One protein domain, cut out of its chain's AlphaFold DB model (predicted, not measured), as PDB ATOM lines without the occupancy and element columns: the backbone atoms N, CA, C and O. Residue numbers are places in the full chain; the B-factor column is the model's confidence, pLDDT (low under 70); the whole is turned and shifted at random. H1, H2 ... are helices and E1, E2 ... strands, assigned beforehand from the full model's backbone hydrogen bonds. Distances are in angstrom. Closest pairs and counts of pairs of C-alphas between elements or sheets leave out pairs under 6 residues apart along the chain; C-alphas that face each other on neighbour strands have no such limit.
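What this domain is: This is residues 624 to 733 of the 733 residues of the protein "VWFA domain-containing protein" of Chromatiales bacterium (ex Bugula neritina AB1) (UniProt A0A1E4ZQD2). A loop-rich body of little regular structure holds two small antiparallel sheets, hairpin E1-E2 and the three-stranded meander E3-E4-E5, each strand the antiparallel neighbour of the one before. Residues 633 to 638, by the short helix H1, and the tail 717 to 733 stick out. The printed part has 110 residues, with only 27 in named elements, one helix and five strands in the order H1, E1, E2, E3, E4, E5; the class, by those 27, is mostly strand. The whole is only just compact, close to loose: radius of gyration of the C-alphas 15.8 A, spans 47 by 42 by 24 A.

Where its parts are: H1, residues 630 to 633, begins at C-alpha 630 (171.698, 137.566, 197.028). E1 is 652 to 655; E2, 662 to 667, 13.4 A; E3, 687 to 689; E4, 699 to 703, 13.7 A; E5, 709 to 713, 13.2 A, ending at C-alpha 713 (149.019, 136.260, 178.643).

How they stand to each other: H1, too short for an O i to N i+4 pair, is apart from E2 to E5. Within hydrogen-bond range are N 652 and O 666 of E1-E2, 2.8 A; N 687 and O 701 of hairpin E3-E4, 2.7 A; N 700 and O 712 of hairpin E4-E5, 2.8 A. E1 and E4 are only just apart, closest C-alphas 8.5 A.

The domain as a whole: The printed part has no cut. Links H1 to E1 and E2 to E3 are long. Residues 643 to 646 and 715 to 733 have pLDDT under 70.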
ATOM      1  N   PHE A 624     159.769 145.541 184.034       97.25
ATOM      2  CA  PHE A 624     161.016 144.942 184.509       97.25
ATOM      3  C   PHE A 624     160.772 143.647 185.297       97.25
ATOM      4  O   PHE A 624     159.690 143.407 185.841       97.25
ATOM      5  N   GLY A 625     161.797 142.793 185.333       95.88
ATOM      6  CA  GLY A 625     161.825 141.592 186.166       95.88
ATOM      7  C   GLY A 625     162.077 141.930 187.636       95.88
ATOM      8  O   GLY A 625     162.634 142.977 187.964       95.88
ATOM      9  N   GLY A 626     161.677 141.030 188.526       94.56
ATOM     10  CA  GLY A 626     161.741 141.200 189.976       94.56
ATOM     11  C   GLY A 626     163.159 141.220 190.527       94.56
ATOM     12  O   GLY A 626     163.342 141.618 191.672       94.56
ATOM     13  N   GLY A 627     164.164 140.847 189.735       94.94
ATOM     14  CA  GLY A 627     165.569 141.029 190.072       94.94
ATOM     15  C   GLY A 627     166.246 139.791 190.653       94.94
ATOM     16  O   GLY A 627     165.754 138.667 190.554       94.94
ATOM     17  N   TYR A 628     167.420 140.000 191.241       93.44
ATOM     18  CA  TYR A 628     168.252 138.947 191.820       93.44
ATOM     19  C   TYR A 628     168.199 138.959 193.348       93.44
ATOM     20  O   TYR A 628     168.250 140.012 193.984       93.44
ATOM     21  N   ASN A 629     168.125 137.777 193.948       91.25
ATOM     22  CA  ASN A 629     168.232 137.593 195.387       91.25
ATOM     23  C   ASN A 629     169.652 137.155 195.742       91.25
ATOM     24  O   ASN A 629     170.126 136.124 195.272       91.25
ATOM     25  N   THR A 630     170.321 137.886 196.625       88.81
ATOM     26  CA  THR A 630     171.698 137.566 197.028       88.81
ATOM     27  C   THR A 630     171.823 136.252 197.791       88.81
ATOM     28  O   THR A 630     172.935 135.766 197.970       88.81
ATOM     29  N   ILE A 631     170.717 135.612 198.191       86.56
ATOM     30  CA  ILE A 631     170.766 134.249 198.731       86.56
ATOM     31  C   ILE A 631     171.448 133.268 197.772       86.56
ATOM     32  O   ILE A 631     172.106 132.339 198.232       86.56
ATOM     33  N   TYR A 632     171.328 133.491 196.460       86.12
ATOM     34  CA  TYR A 632     171.939 132.655 195.427       86.12
ATOM     35  C   TYR A 632     173.465 132.815 195.333       86.12
ATOM     36  O   TYR A 632     174.115 131.975 194.717       86.12
ATOM     37  N   ASP A 633     174.048 133.810 196.017       84.12
ATOM     38  CA  ASP A 633     175.501 133.947 196.183       84.12
ATOM     39  C   ASP A 633     176.052 133.023 197.303       84.12
ATOM     40  O   ASP A 633     177.270 132.883 197.449       84.12
ATOM     41  N   ASP A 634     175.194 132.376 198.111       82.56
ATOM     42  CA  ASP A 634     175.630 131.448 199.164       82.56
ATOM     43  C   ASP A 634     176.153 130.133 198.566       82.56
ATOM     44  O   ASP A 634     175.407 129.296 198.057       82.56
ATOM     45  N   LYS A 635     177.458 129.901 198.714       77.50
ATOM     46  CA  LYS A 635     178.153 128.678 198.280       77.50
ATOM     47  C   LYS A 635     177.586 127.374 198.852       77.50
ATOM     48  O   LYS A 635     177.806 126.310 198.282       77.50
ATOM     49  N   ASN A 636     176.919 127.435 200.004       82.38
ATOM     50  CA  ASN A 636     176.330 126.269 200.662       82.38
ATOM     51  C   ASN A 636     174.846 126.097 200.311       82.38
ATOM     52  O   ASN A 636     174.172 125.221 200.867       82.38
ATOM     53  N   LEU A 637     174.315 126.932 199.417       80.25
ATOM     54  CA  LEU A 637     172.931 126.853 198.997       80.25
ATOM     55  C   LEU A 637     172.681 125.538 198.263       80.25
ATOM     56  O   LEU A 637     173.286 125.222 197.241       80.25
ATOM     57  N   THR A 638     171.754 124.752 198.799       78.50
ATOM     58  CA  THR A 638     171.294 123.528 198.148       78.50
ATOM     59  C   THR A 638     170.097 123.857 197.265       78.50
ATOM     60  O   THR A 638     169.101 124.388 197.754       78.50
ATOM     61  N   PHE A 639     170.184 123.518 195.980       73.31
ATOM     62  CA  PHE A 639     169.073 123.648 195.039       73.31
ATOM     63  C   PHE A 639     168.184 122.388 195.038       73.31
ATOM     64  O   PHE A 639     168.711 121.273 195.126       73.31
ATOM     65  N   PRO A 640     166.851 122.519 194.880       71.44
ATOM     66  CA  PRO A 640     166.089 123.766 194.766       71.44
ATOM     67  C   PRO A 640     165.943 124.486 196.116       71.44
ATOM     68  O   PRO A 640     165.826 123.844 197.162       71.44
ATOM     69  N   VAL A 641     165.924 125.819 196.087       73.56
ATOM     70  CA  VAL A 641     165.778 126.642 197.295       73.56
ATOM     71  C   VAL A 641     164.329 126.598 197.774       73.56
ATOM     72  O   VAL A 641     163.390 126.574 196.982       73.56
ATOM     73  N   THR A 642     164.117 126.552 199.089       71.44
ATOM     74  CA  THR A 642     162.759 126.560 199.637       71.44
ATOM     75  C   THR A 642     162.113 127.941 199.459       71.44
ATOM     76  O   THR A 642     162.757 128.939 199.779       71.44
ATOM     77  N   PRO A 643     160.827 128.033 199.058       64.19
ATOM     78  CA  PRO A 643     160.132 129.312 198.839       64.19
ATOM     79  C   PRO A 643     160.193 130.299 200.016       64.19
ATOM     80  O   PRO A 643     160.250 131.506 199.829       64.19
ATOM     81  N   ALA A 644     160.242 129.793 201.252       62.12
ATOM     82  CA  ALA A 644     160.369 130.625 202.452       62.12
ATOM     83  C   ALA A 644     161.711 131.381 202.552       62.12
ATOM     84  O   ALA A 644     161.852 132.260 203.396       62.12
ATOM     85  N   ARG A 645     162.710 131.012 201.742       66.00
ATOM     86  CA  ARG A 645     164.041 131.629 201.725       66.00
ATOM     87  C   ARG A 645     164.275 132.531 200.514       66.00
ATOM     88  O   ARG A 645     165.284 133.224 200.490       66.00
ATOM     89  N   THR A 646     163.384 132.532 199.527       64.12
ATOM     90  CA  THR A 646     163.624 133.193 198.239       64.12
ATOM     91  C   THR A 646     162.924 134.541 198.078       64.12
ATOM     92  O   THR A 646     163.026 135.109 197.003       64.12
ATOM     93  N   GLY A 647     162.269 135.065 199.125       71.25
ATOM     94  CA  GLY A 647     161.217 136.104 199.109       71.25
ATOM     95  C   GLY A 647     161.463 137.481 198.461       71.25
ATOM     96  O   GLY A 647     160.639 138.363 198.648       71.25
ATOM     97  N   HIS A 648     162.542 137.678 197.706       88.06
ATOM     98  CA  HIS A 648     162.745 138.825 196.817       88.06
ATOM     99  C   HIS A 648     163.325 138.339 195.481       88.06
ATOM    100  O   HIS A 648     163.999 137.311 195.432       88.06
ATOM    101  N   GLY A 649     163.143 139.088 194.398       93.06
ATOM    102  CA  GLY A 649     163.676 138.767 193.073       93.06
ATOM    103  C   GLY A 649     162.698 138.058 192.132       93.06
ATOM    104  O   GLY A 649     162.981 137.913 190.951       93.06
ATOM    105  N   ASN A 650     161.560 137.583 192.620       92.94
ATOM    106  CA  ASN A 650     160.746 136.527 191.999       92.94
ATOM    107  C   ASN A 650     159.413 137.022 191.410       92.94
ATOM    108  O   ASN A 650     158.441 136.270 191.347       92.94
ATOM    109  N   ALA A 651     159.361 138.286 190.996       95.50
ATOM    110  CA  ALA A 651     158.165 138.924 190.449       95.50
ATOM    111  C   ALA A 651     158.401 139.489 189.037       95.50
ATOM    112  O   ALA A 651     159.513 139.472 188.518       95.50
ATOM    113  N   ILE A 652     157.350 139.990 188.398       97.31
ATOM    114  CA  ILE A 652     157.390 140.818 187.187       97.31
ATOM    115  C   ILE A 652     156.502 142.025 187.452       97.31
ATOM    116  O   ILE A 652     155.379 141.863 187.932       97.31
ATOM    117  N   TYR A 653     156.994 143.215 187.123       97.56
ATOM    118  CA  TYR A 653     156.314 144.473 187.405       97.56
ATOM    119  C   TYR A 653     156.040 145.254 186.123       97.56
ATOM    120  O   TYR A 653     156.898 145.350 185.245       97.56
ATOM    121  N   LEU A 654     154.844 145.840 186.058       97.25
ATOM    122  CA  LEU A 654     154.459 146.887 185.120       97.25
ATOM    123  C   LEU A 654     154.113 148.131 185.934       97.25
ATOM    124  O   LEU A 654     153.209 148.099 186.773       97.25
ATOM    125  N   VAL A 655     154.823 149.225 185.689       97.50
ATOM    126  CA  VAL A 655     154.633 150.490 186.406       97.50
ATOM    127  C   VAL A 655     154.316 151.619 185.442       97.50
ATOM    128  O   VAL A 655     154.595 151.555 184.241       97.50
ATOM    129  N   ASP A 656     153.717 152.668 185.981       96.62
ATOM    130  CA  ASP A 656     153.534 153.907 185.252       96.62
ATOM    131  C   ASP A 656     154.899 154.586 185.016       96.62
ATOM    132  O   ASP A 656     155.643 154.799 185.974       96.62
ATOM    133  N   PRO A 657     155.254 154.927 183.766       95.81
ATOM    134  CA  PRO A 657     156.577 155.454 183.446       95.81
ATOM    135  C   PRO A 657     156.816 156.866 184.001       95.81
ATOM    136  O   PRO A 657     157.970 157.248 184.195       95.81
ATOM    137  N   GLU A 658     155.753 157.633 184.263       94.44
ATOM    138  CA  GLU A 658     155.829 159.028 184.703       94.44
ATOM    139  C   GLU A 658     155.836 159.166 186.229       94.44
ATOM    140  O   GLU A 658     156.535 160.021 186.761       94.44
ATOM    141  N   SER A 659     155.097 158.312 186.937       94.50
ATOM    142  CA  SER A 659     154.924 158.364 188.398       94.50
ATOM    143  C   SER A 659     155.593 157.219 189.160       94.50
ATOM    144  O   SER A 659     155.719 157.295 190.382       94.50
ATOM    145  N   GLY A 660     155.982 156.139 188.477       95.12
ATOM    146  CA  GLY A 660     156.543 154.939 189.101       95.12
ATOM    147  C   GLY A 660     155.518 154.106 189.874       95.12
ATOM    148  O   GLY A 660     155.887 153.133 190.529       95.12
ATOM    149  N   ALA A 661     154.232 154.468 189.818       96.12
ATOM    150  CA  ALA A 661     153.170 153.752 190.511       96.12
ATOM    151  C   ALA A 661     152.972 152.349 189.920       96.12
ATOM    152  O   ALA A 661     152.970 152.174 188.697       96.12
ATOM    153  N   LEU A 662     152.758 151.354 190.784       96.56
ATOM    154  CA  LEU A 662     152.462 149.994 190.348       96.56
ATOM    155  C   LEU A 662     151.139 149.964 189.565       96.56
ATOM    156  O   LEU A 662     150.101 150.395 190.066       96.56
ATOM    157  N   ILE A 663     151.178 149.451 188.333       94.44
ATOM    158  CA  ILE A 663     149.985 149.225 187.505       94.44
ATOM    159  C   ILE A 663     149.548 147.767 187.600       94.44
ATOM    160  O   ILE A 663     148.352 147.491 187.666       94.44
ATOM    161  N   TRP A 664     150.509 146.845 187.538       94.44
ATOM    162  CA  TRP A 664     150.246 145.414 187.567       94.44
ATOM    163  C   TRP A 664     151.497 144.632 187.969       94.44
ATOM    164  O   TRP A 664     152.615 145.011 187.608       94.44
ATOM    165  N   SER A 665     151.322 143.508 188.661       95.56
ATOM    166  CA  SER A 665     152.409 142.569 188.951       95.56
ATOM    167  C   SER A 665     152.007 141.095 188.857       95.56
ATOM    168  O   SER A 665     150.867 140.713 189.126       95.56
ATOM    169  N   ALA A 666     152.990 140.252 188.538       95.38
ATOM    170  CA  ALA A 666     152.920 138.804 188.707       95.38
ATOM    171  C   ALA A 666     154.001 138.325 189.672       95.38
ATOM    172  O   ALA A 666     155.135 138.788 189.604       95.38
ATOM    173  N   GLY A 667     153.664 137.371 190.529       93.94
ATOM    174  CA  GLY A 667     154.590 136.805 191.504       93.94
ATOM    175  C   GLY A 667     153.874 135.868 192.465       93.94
ATOM    176  O   GLY A 667     152.685 135.587 192.293       93.94
ATOM    177  N   ASN A 668     154.582 135.381 193.482       90.88
ATOM    178  CA  ASN A 668     154.004 134.479 194.474       90.88
ATOM    179  C   ASN A 668     153.423 135.247 195.663       90.88
ATOM    180  O   ASN A 668     154.151 135.860 196.440       90.88
ATOM    181  N   GLY A 669     152.106 135.172 195.834       88.44
ATOM    182  CA  GLY A 669     151.395 135.794 196.945       88.44
ATOM    183  C   GLY A 669     150.134 136.526 196.505       88.44
ATOM    184  O   GLY A 669     149.955 136.886 195.346       88.44
ATOM    185  N   SER A 670     149.223 136.747 197.453       90.12
ATOM    186  CA  SER A 670     147.945 137.423 197.193       90.12
ATOM    187  C   SER A 670     148.064 138.938 197.014       90.12
ATOM    188  O   SER A 670     147.060 139.590 196.753       90.12
ATOM    189  N   HIS A 671     149.251 139.510 197.228       90.50
ATOM    190  CA  HIS A 671     149.537 140.927 196.997       90.50
ATOM    191  C   HIS A 671     149.894 141.237 195.537       90.50
ATOM    192  O   HIS A 671     149.974 142.409 195.193       90.50
ATOM    193  N   HIS A 672     150.076 140.216 194.693       93.12
ATOM    194  CA  HIS A 672     150.217 140.378 193.248       93.12
ATOM    195  C   HIS A 672     148.873 140.249 192.533       93.12
ATOM    196  O   HIS A 672     148.012 139.461 192.937       93.12
ATOM    197  N   ASP A 673     148.724 140.959 191.416       92.88
ATOM    198  CA  ASP A 673     147.535 140.879 190.565       92.88
ATOM    199  C   ASP A 673     147.393 139.499 189.914       92.88
ATOM    200  O   ASP A 673     146.289 138.957 189.807       92.88
ATOM    201  N   LEU A 674     148.518 138.909 189.501       92.94
ATOM    202  CA  LEU A 674     148.591 137.545 188.991       92.94
ATOM    203  C   LEU A 674     149.451 136.675 189.912       92.94
ATOM    204  O   LEU A 674     150.677 136.652 189.828       92.94
ATOM    205  N   ASN A 675     148.777 135.914 190.773       93.12
ATOM    206  CA  ASN A 675     149.434 134.989 191.688       93.12
ATOM    207  C   ASN A 675     149.919 133.726 190.953       93.12
ATOM    208  O   ASN A 675     149.116 132.900 190.505       93.12
ATOM    209  N   LEU A 676     151.236 133.567 190.860       90.50
ATOM    210  CA  LEU A 676     151.930 132.430 190.261       90.50
ATOM    211  C   LEU A 676     152.962 131.888 191.257       90.50
ATOM    212  O   LEU A 676     153.527 132.660 192.021       90.50
ATOM    213  N   PRO A 677     153.283 130.582 191.246       90.38
ATOM    214  CA  PRO A 677     154.270 129.993 192.154       90.38
ATOM    215  C   PRO A 677     155.719 130.329 191.739       90.38
ATOM    216  O   PRO A 677     156.562 129.441 191.625       90.38
ATOM    217  N   MET A 678     155.993 131.606 191.476       90.50
ATOM    218  CA  MET A 678     157.297 132.150 191.115       90.50
ATOM    219  C   MET A 678     158.108 132.298 192.397       90.50
ATOM    220  O   MET A 678     157.820 133.166 193.213       90.50
ATOM    221  N   ASN A 679     159.072 131.410 192.622       88.56
ATOM    222  CA  ASN A 679     159.899 131.432 193.833       88.56
ATOM    223  C   ASN A 679     161.327 131.871 193.545       88.56
ATOM    224  O   ASN A 679     161.988 132.370 194.442       88.56
ATOM    225  N   ASP A 680     161.804 131.683 192.323       90.81
ATOM    226  CA  ASP A 680     163.196 131.906 191.970       90.81
ATOM    227  C   ASP A 680     163.388 133.286 191.329       90.81
ATOM    228  O   ASP A 680     162.460 133.861 190.758       90.81
ATOM    229  N   SER A 681     164.599 133.835 191.450       93.12
ATOM    230  CA  SER A 681     164.922 135.163 190.926       93.12
ATOM    231  C   SER A 681     164.724 135.268 189.415       93.12
ATOM    232  O   SER A 681     165.088 134.358 188.671       93.12
ATOM    233  N   ILE A 682     164.236 136.421 188.963       94.50
ATOM    234  CA  ILE A 682     164.032 136.798 187.561       94.50
ATOM    235  C   ILE A 682     164.901 138.037 187.296       94.50
ATOM    236  O   ILE A 682     164.404 139.168 187.294       94.50
ATOM    237  N   PRO A 683     166.224 137.851 187.124       92.81
ATOM    238  CA  PRO A 683     167.165 138.955 186.958       92.81
ATOM    239  C   PRO A 683     167.157 139.539 185.541       92.81
ATOM    240  O   PRO A 683     167.777 140.570 185.305       92.81
ATOM    241  N   THR A 684     166.496 138.880 184.588       91.50
ATOM    242  CA  THR A 684     166.448 139.285 183.179       91.50
ATOM    243  C   THR A 684     165.191 140.082 182.864       91.50
ATOM    244  O   THR A 684     164.131 139.843 183.444       91.50
ATOM    245  N   THR A 685     165.284 140.975 181.881       93.00
ATOM    246  CA  THR A 685     164.124 141.672 181.319       93.00
ATOM    247  C   THR A 685     163.168 140.660 180.674       93.00
ATOM    248  O   THR A 685     163.616 139.858 179.848       93.00
ATOM    249  N   PRO A 686     161.874 140.638 181.050       95.00
ATOM    250  CA  PRO A 686     160.882 139.832 180.351       95.00
ATOM    251  C   PRO A 686     160.799 140.229 178.874       95.00
ATOM    252  O   PRO A 686     160.955 141.392 178.537       95.00
ATOM    253  N   VAL A 687     160.531 139.272 177.994       96.31
ATOM    254  CA  VAL A 687     160.415 139.491 176.552       96.31
ATOM    255  C   VAL A 687     158.949 139.739 176.193       96.31
ATOM    256  O   VAL A 687     158.131 138.825 176.367       96.31
ATOM    257  N   PRO A 688     158.595 140.929 175.679       93.88
ATOM    258  CA  PRO A 688     157.247 141.218 175.221       93.88
ATOM    259  C   PRO A 688     157.008 140.681 173.804       93.88
ATOM    260  O   PRO A 688     157.879 140.746 172.937       93.88
ATOM    261  N   VAL A 689     155.809 140.160 173.550       93.38
ATOM    262  CA  VAL A 689     155.380 139.668 172.238       93.38
ATOM    263  C   VAL A 689     153.989 140.204 171.910       93.38
ATOM    264  O   VAL A 689     153.008 139.877 172.579       93.38
ATOM    265  N   ASP A 690     153.917 141.000 170.847       91.12
ATOM    266  CA  ASP A 690     152.681 141.321 170.131       91.12
ATOM    267  C   ASP A 690     152.466 140.240 169.060       91.12
ATOM    268  O   ASP A 690     153.255 140.087 168.123       91.12
ATOM    269  N   THR A 691     151.436 139.418 169.245       88.31
ATOM    270  CA  THR A 691     151.171 138.258 168.386       88.31
ATOM    271  C   THR A 691     150.302 138.596 167.183       88.31
ATOM    272  O   THR A 691     150.256 137.815 166.224       88.31
ATOM    273  N   ASN A 692     149.604 139.729 167.220       87.56
ATOM    274  CA  ASN A 692     148.620 140.125 166.218       87.56
ATOM    275  C   ASN A 692     149.012 141.417 165.463       87.56
ATOM    276  O   ASN A 692     148.312 141.796 164.521       87.56
ATOM    277  N   ALA A 693     150.156 142.014 165.817       87.94
ATOM    278  CA  ALA A 693     150.710 143.254 165.281       87.94
ATOM    279  C   ALA A 693     149.764 144.461 165.430       87.94
ATOM    280  O   ALA A 693     149.714 145.322 164.544       87.94
ATOM    281  N   ASP A 694     148.981 144.516 166.511       84.94
ATOM    282  CA  ASP A 694     148.059 145.620 166.806       84.94
ATOM    283  C   ASP A 694     148.705 146.786 167.574       84.94
ATOM    284  O   ASP A 694     148.045 147.806 167.810       84.94
ATOM    285  N   GLY A 695     149.995 146.669 167.902       85.12
ATOM    286  CA  GLY A 695     150.768 147.681 168.615       85.12
ATOM    287  C   GLY A 695     150.663 147.578 170.135       85.12
ATOM    288  O   GLY A 695     151.189 148.450 170.829       85.12
ATOM    289  N   ALA A 696     150.001 146.550 170.669       88.69
ATOM    290  CA  ALA A 696     150.000 146.229 172.086       88.69
ATOM    291  C   ALA A 696     150.548 144.821 172.346       88.69
ATOM    292  O   ALA A 696     150.366 143.887 171.576       88.69
ATOM    293  N   VAL A 697     151.224 144.664 173.479       91.69
ATOM    294  CA  VAL A 697     151.790 143.381 173.888       91.69
ATOM    295  C   VAL A 697     150.684 142.439 174.363       91.69
ATOM    296  O   VAL A 697     149.900 142.786 175.251       91.69
ATOM    297  N   ASP A 698     150.672 141.223 173.812       88.19
ATOM    298  CA  ASP A 698     149.717 140.168 174.157       88.19
ATOM    299  C   ASP A 698     150.295 139.177 175.170       88.19
ATOM    300  O   ASP A 698     149.574 138.662 176.026       88.19
ATOM    301  N   VAL A 699     151.589 138.868 175.052       92.25
ATOM    302  CA  VAL A 699     152.253 137.812 175.823       92.25
ATOM    303  C   VAL A 699     153.603 138.300 176.331       92.25
ATOM    304  O   VAL A 699     154.372 138.900 175.587       92.25
ATOM    305  N   LEU A 700     153.919 137.990 177.586       94.12
ATOM    306  CA  LEU A 700     155.248 138.157 178.168       94.12
ATOM    307  C   LEU A 700     155.896 136.792 178.387       94.12
ATOM    308  O   LEU A 700     155.255 135.867 178.897       94.12
ATOM    309  N   PHE A 701     157.177 136.679 178.053       95.50
ATOM    310  CA  PHE A 701     158.010 135.537 178.420       95.50
ATOM    311  C   PHE A 701     159.081 135.957 179.417       95.50
ATOM    312  O   PHE A 701     159.747 136.964 179.222       95.50
ATOM    313  N   ALA A 702     159.298 135.174 180.465       94.25
ATOM    314  CA  ALA A 702     160.387 135.413 181.407       94.25
ATOM    315  C   ALA A 702     161.022 134.094 181.830       94.25
ATOM    316  O   ALA A 702     160.339 133.076 181.926       94.25
ATOM    317  N   SER A 703     162.320 134.116 182.111       92.94
ATOM    318  CA  SER A 703     163.029 132.983 182.699       92.94
ATOM    319  C   SER A 703     163.483 133.315 184.108       92.94
ATOM    320  O   SER A 703     163.997 134.409 184.340       92.94
ATOM    321  N   ASP A 704     163.336 132.365 185.024       91.75
ATOM    322  CA  ASP A 704     163.987 132.449 186.328       91.75
ATOM    323  C   ASP A 704     165.334 131.712 186.334       91.75
ATOM    324  O   ASP A 704     165.672 130.950 185.423       91.75
ATOM    325  N   ILE A 705     166.122 131.941 187.380       89.50
ATOM    326  CA  ILE A 705     167.443 131.316 187.552       89.50
ATOM    327  C   ILE A 705     167.386 129.800 187.797       89.50
ATOM    328  O   ILE A 705     168.407 129.127 187.665       89.50
ATOM    329  N   ALA A 706     166.218 129.247 188.138       86.81
ATOM    330  CA  ALA A 706     166.014 127.804 188.241       86.81
ATOM    331  C   ALA A 706     165.726 127.164 186.868       86.81
ATOM    332  O   ALA A 706     165.640 125.937 186.757       86.81
ATOM    333  N   GLY A 707     165.619 127.977 185.813       87.88
ATOM    334  CA  GLY A 707     165.391 127.541 184.442       87.88
ATOM    335  C   GLY A 707     163.919 127.325 184.098       87.88
ATOM    336  O   GLY A 707     163.629 126.693 183.078       87.88
ATOM    337  N   HIS A 708     162.972 127.815 184.905       90.12
ATOM    338  CA  HIS A 708     161.571 127.828 184.494       90.12
ATOM    339  C   HIS A 708     161.334 128.922 183.456       90.12
ATOM    340  O   HIS A 708     161.856 130.031 183.564       90.12
ATOM    341  N   LEU A 709     160.500 128.607 182.464       94.56
ATOM    342  CA  LEU A 709     160.005 129.564 181.483       94.56
ATOM    343  C   LEU A 709     158.558 129.921 181.816       94.56
ATOM    344  O   LEU A 709     157.655 129.085 181.723       94.56
ATOM    345  N   TRP A 710     158.348 131.177 182.172       94.38
ATOM    346  CA  TRP A 710     157.054 131.770 182.447       94.38
ATOM    347  C   TRP A 710     156.496 132.371 181.166       94.38
ATOM    348  O   TRP A 710     157.182 133.119 180.473       94.38
ATOM    349  N   ARG A 711     155.244 132.039 180.856       94.25
ATOM    350  CA  ARG A 711     154.452 132.694 179.817       94.25
ATOM    351  C   ARG A 711     153.251 133.338 180.489       94.25
ATOM    352  O   ARG A 711     152.487 132.643 181.156       94.25
ATOM    353  N   ILE A 712     153.082 134.634 180.284       92.31
ATOM    354  CA  ILE A 712     152.003 135.428 180.864       92.31
ATOM    355  C   ILE A 712     151.208 136.028 179.716       92.31
ATOM    356  O   ILE A 712     151.754 136.785 178.922       92.31
ATOM    357  N   ASP A 713     149.926 135.691 179.636       90.00
ATOM    358  CA  ASP A 713     149.019 136.260 178.643       90.00
ATOM    359  C   ASP A 713     148.347 137.513 179.237       90.00
ATOM    360  O   ASP A 713     147.667 137.432 180.262       90.00
ATOM    361  N   LEU A 714     148.539 138.666 178.595       82.31
ATOM    362  CA  LEU A 714     147.916 139.953 178.937       82.31
ATOM    363  C   LEU A 714     146.533 140.125 178.273       82.31
ATOM    364  O   LEU A 714     145.776 141.038 178.611       82.31
ATOM    365  N   GLU A 715     146.176 139.241 177.331       69.25
ATOM    366  CA  GLU A 715     144.897 139.268 176.617       69.25
ATOM    367  C   GLU A 715     143.682 138.910 177.491       69.25
ATOM    368  O   GLU A 715     143.707 138.066 178.385       69.25
ATOM    369  N   LYS A 716     142.533 139.505 177.141       53.41
ATOM    370  CA  LYS A 716     141.271 139.354 177.879       53.41
ATOM    371  C   LYS A 716     140.348 138.224 177.409       53.41
ATOM    372  O   LYS A 716     139.283 138.032 178.002       53.41
ATOM    373  N   LYS A 717     140.639 137.501 176.325       40.22
ATOM    374  CA  LYS A 717     139.688 136.481 175.850       40.22
ATOM    375  C   LYS A 717     139.971 135.138 176.522       40.22
ATOM    376  O   LYS A 717     141.059 134.603 176.334       40.22
ATOM    377  N   PRO A 718     138.991 134.507 177.207       31.88
ATOM    378  CA  PRO A 718     139.074 133.069 177.375       31.88
ATOM    379  C   PRO A 718     139.117 132.511 175.956       31.88
ATOM    380  O   PRO A 718     138.188 132.742 175.176       31.88
ATOM    381  N   LEU A 719     140.207 131.839 175.589       31.59
ATOM    382  CA  LEU A 719     140.259 131.070 174.357       31.59
ATOM    383  C   LEU A 719     139.045 130.139 174.372       31.59
ATOM    384  O   LEU A 719     139.016 129.127 175.075       31.59
ATOM    385  N   ALA A 720     138.009 130.507 173.622       30.64
ATOM    386  CA  ALA A 720     136.881 129.647 173.361       30.64
ATOM    387  C   ALA A 720     137.447 128.436 172.619       30.64
ATOM    388  O   ALA A 720     137.726 128.505 171.428       30.64
ATOM    389  N   ARG A 721     137.699 127.360 173.372       33.84
ATOM    390  CA  ARG A 721     138.017 126.007 172.905       33.84
ATOM    391  C   ARG A 721     138.786 125.965 171.576       33.84
ATOM    392  O   ARG A 721     138.236 125.596 170.542       33.84
ATOM    393  N   ARG A 722     140.099 126.172 171.625       31.14
ATOM    394  CA  ARG A 722     141.002 125.405 170.759       31.14
ATOM    395  C   ARG A 722     141.979 124.651 171.635       31.14
ATOM    396  O   ARG A 722     142.938 125.198 172.158       31.14
ATOM    397  N   ILE A 723     141.657 123.373 171.820       31.05
ATOM    398  CA  ILE A 723     142.550 122.367 172.378       31.05
ATOM    399  C   ILE A 723     143.772 122.313 171.459       31.05
ATOM    400  O   ILE A 723     143.754 121.627 170.444       31.05
ATOM    401  N   TRP A 724     144.832 123.021 171.826       25.97
ATOM    402  CA  TRP A 724     146.187 122.613 171.491       25.97
ATOM    403  C   TRP A 724     146.832 122.159 172.790       25.97
ATOM    404  O   TRP A 724     147.442 122.928 173.525       25.97
ATOM    405  N   ARG A 725     146.627 120.875 173.104       26.08
ATOM    406  CA  ARG A 725     147.471 120.167 174.062       26.08
ATOM    407  C   ARG A 725     148.870 120.102 173.455       26.08
ATOM    408  O   ARG A 725     149.113 119.262 172.597       26.08
ATOM    409  N   TRP A 726     149.776 120.947 173.921       24.33
ATOM    410  CA  TRP A 726     151.183 120.576 173.972       24.33
ATOM    411  C   TRP A 726     151.450 120.093 175.398       24.33
ATOM    412  O   TRP A 726     151.286 120.872 176.337       24.33
ATOM    413  N   PRO A 727     151.749 118.800 175.614       32.34
ATOM    414  CA  PRO A 727     152.158 118.345 176.929       32.34
ATOM    415  C   PRO A 727     153.503 119.000 177.247       32.34
ATOM    416  O   PRO A 727     154.418 118.965 176.427       32.34
ATOM    417  N   ALA A 728     153.607 119.593 178.435       25.52
ATOM    418  CA  ALA A 728     154.869 120.025 179.008       25.52
ATOM    419  C   ALA A 728     155.854 118.845 178.991       25.52
ATOM    420  O   ALA A 728     155.748 117.910 179.788       25.52
ATOM    421  N   VAL A 729     156.795 118.860 178.049       23.81
ATOM    422  CA  VAL A 729     157.947 117.966 178.080       23.81
ATOM    423  C   VAL A 729     158.968 118.629 178.983       23.81
ATOM    424  O   VAL A 729     159.610 119.611 178.629       23.81
ATOM    425  N   LYS A 730     159.092 118.052 180.173       25.61
ATOM    426  CA  LYS A 730     160.224 118.204 181.075       25.61
ATOM    427  C   LYS A 730     161.495 117.822 180.308       25.61
ATOM    428  O   LYS A 730     161.830 116.640 180.227       25.61
ATOM    429  N   LEU A 731     162.180 118.790 179.708       23.28
ATOM    430  CA  LEU A 731     163.504 118.564 179.136       23.28
ATOM    431  C   LEU A 731     164.509 118.510 180.287       23.28
ATOM    432  O   LEU A 731     165.074 119.510 180.704       23.28
ATOM    433  N   ARG A 732     164.696 117.301 180.823       25.80
ATOM    434  CA  ARG A 732     165.947 116.931 181.482       25.80
ATOM    435  C   ARG A 732     166.986 116.661 180.398       25.80
ATOM    436  O   ARG A 732     166.806 115.723 179.618       25.80
ATOM    437  N   ARG A 733     168.099 117.381 180.445       28.97
ATOM    438  CA  ARG A 733     169.419 116.755 180.438       28.97
ATOM    439  C   ARG A 733     170.355 117.526 181.338       28.97
ATOM    440  O   ARG A 733     170.359 118.763 181.203       28.97
TER     441      ARG A 733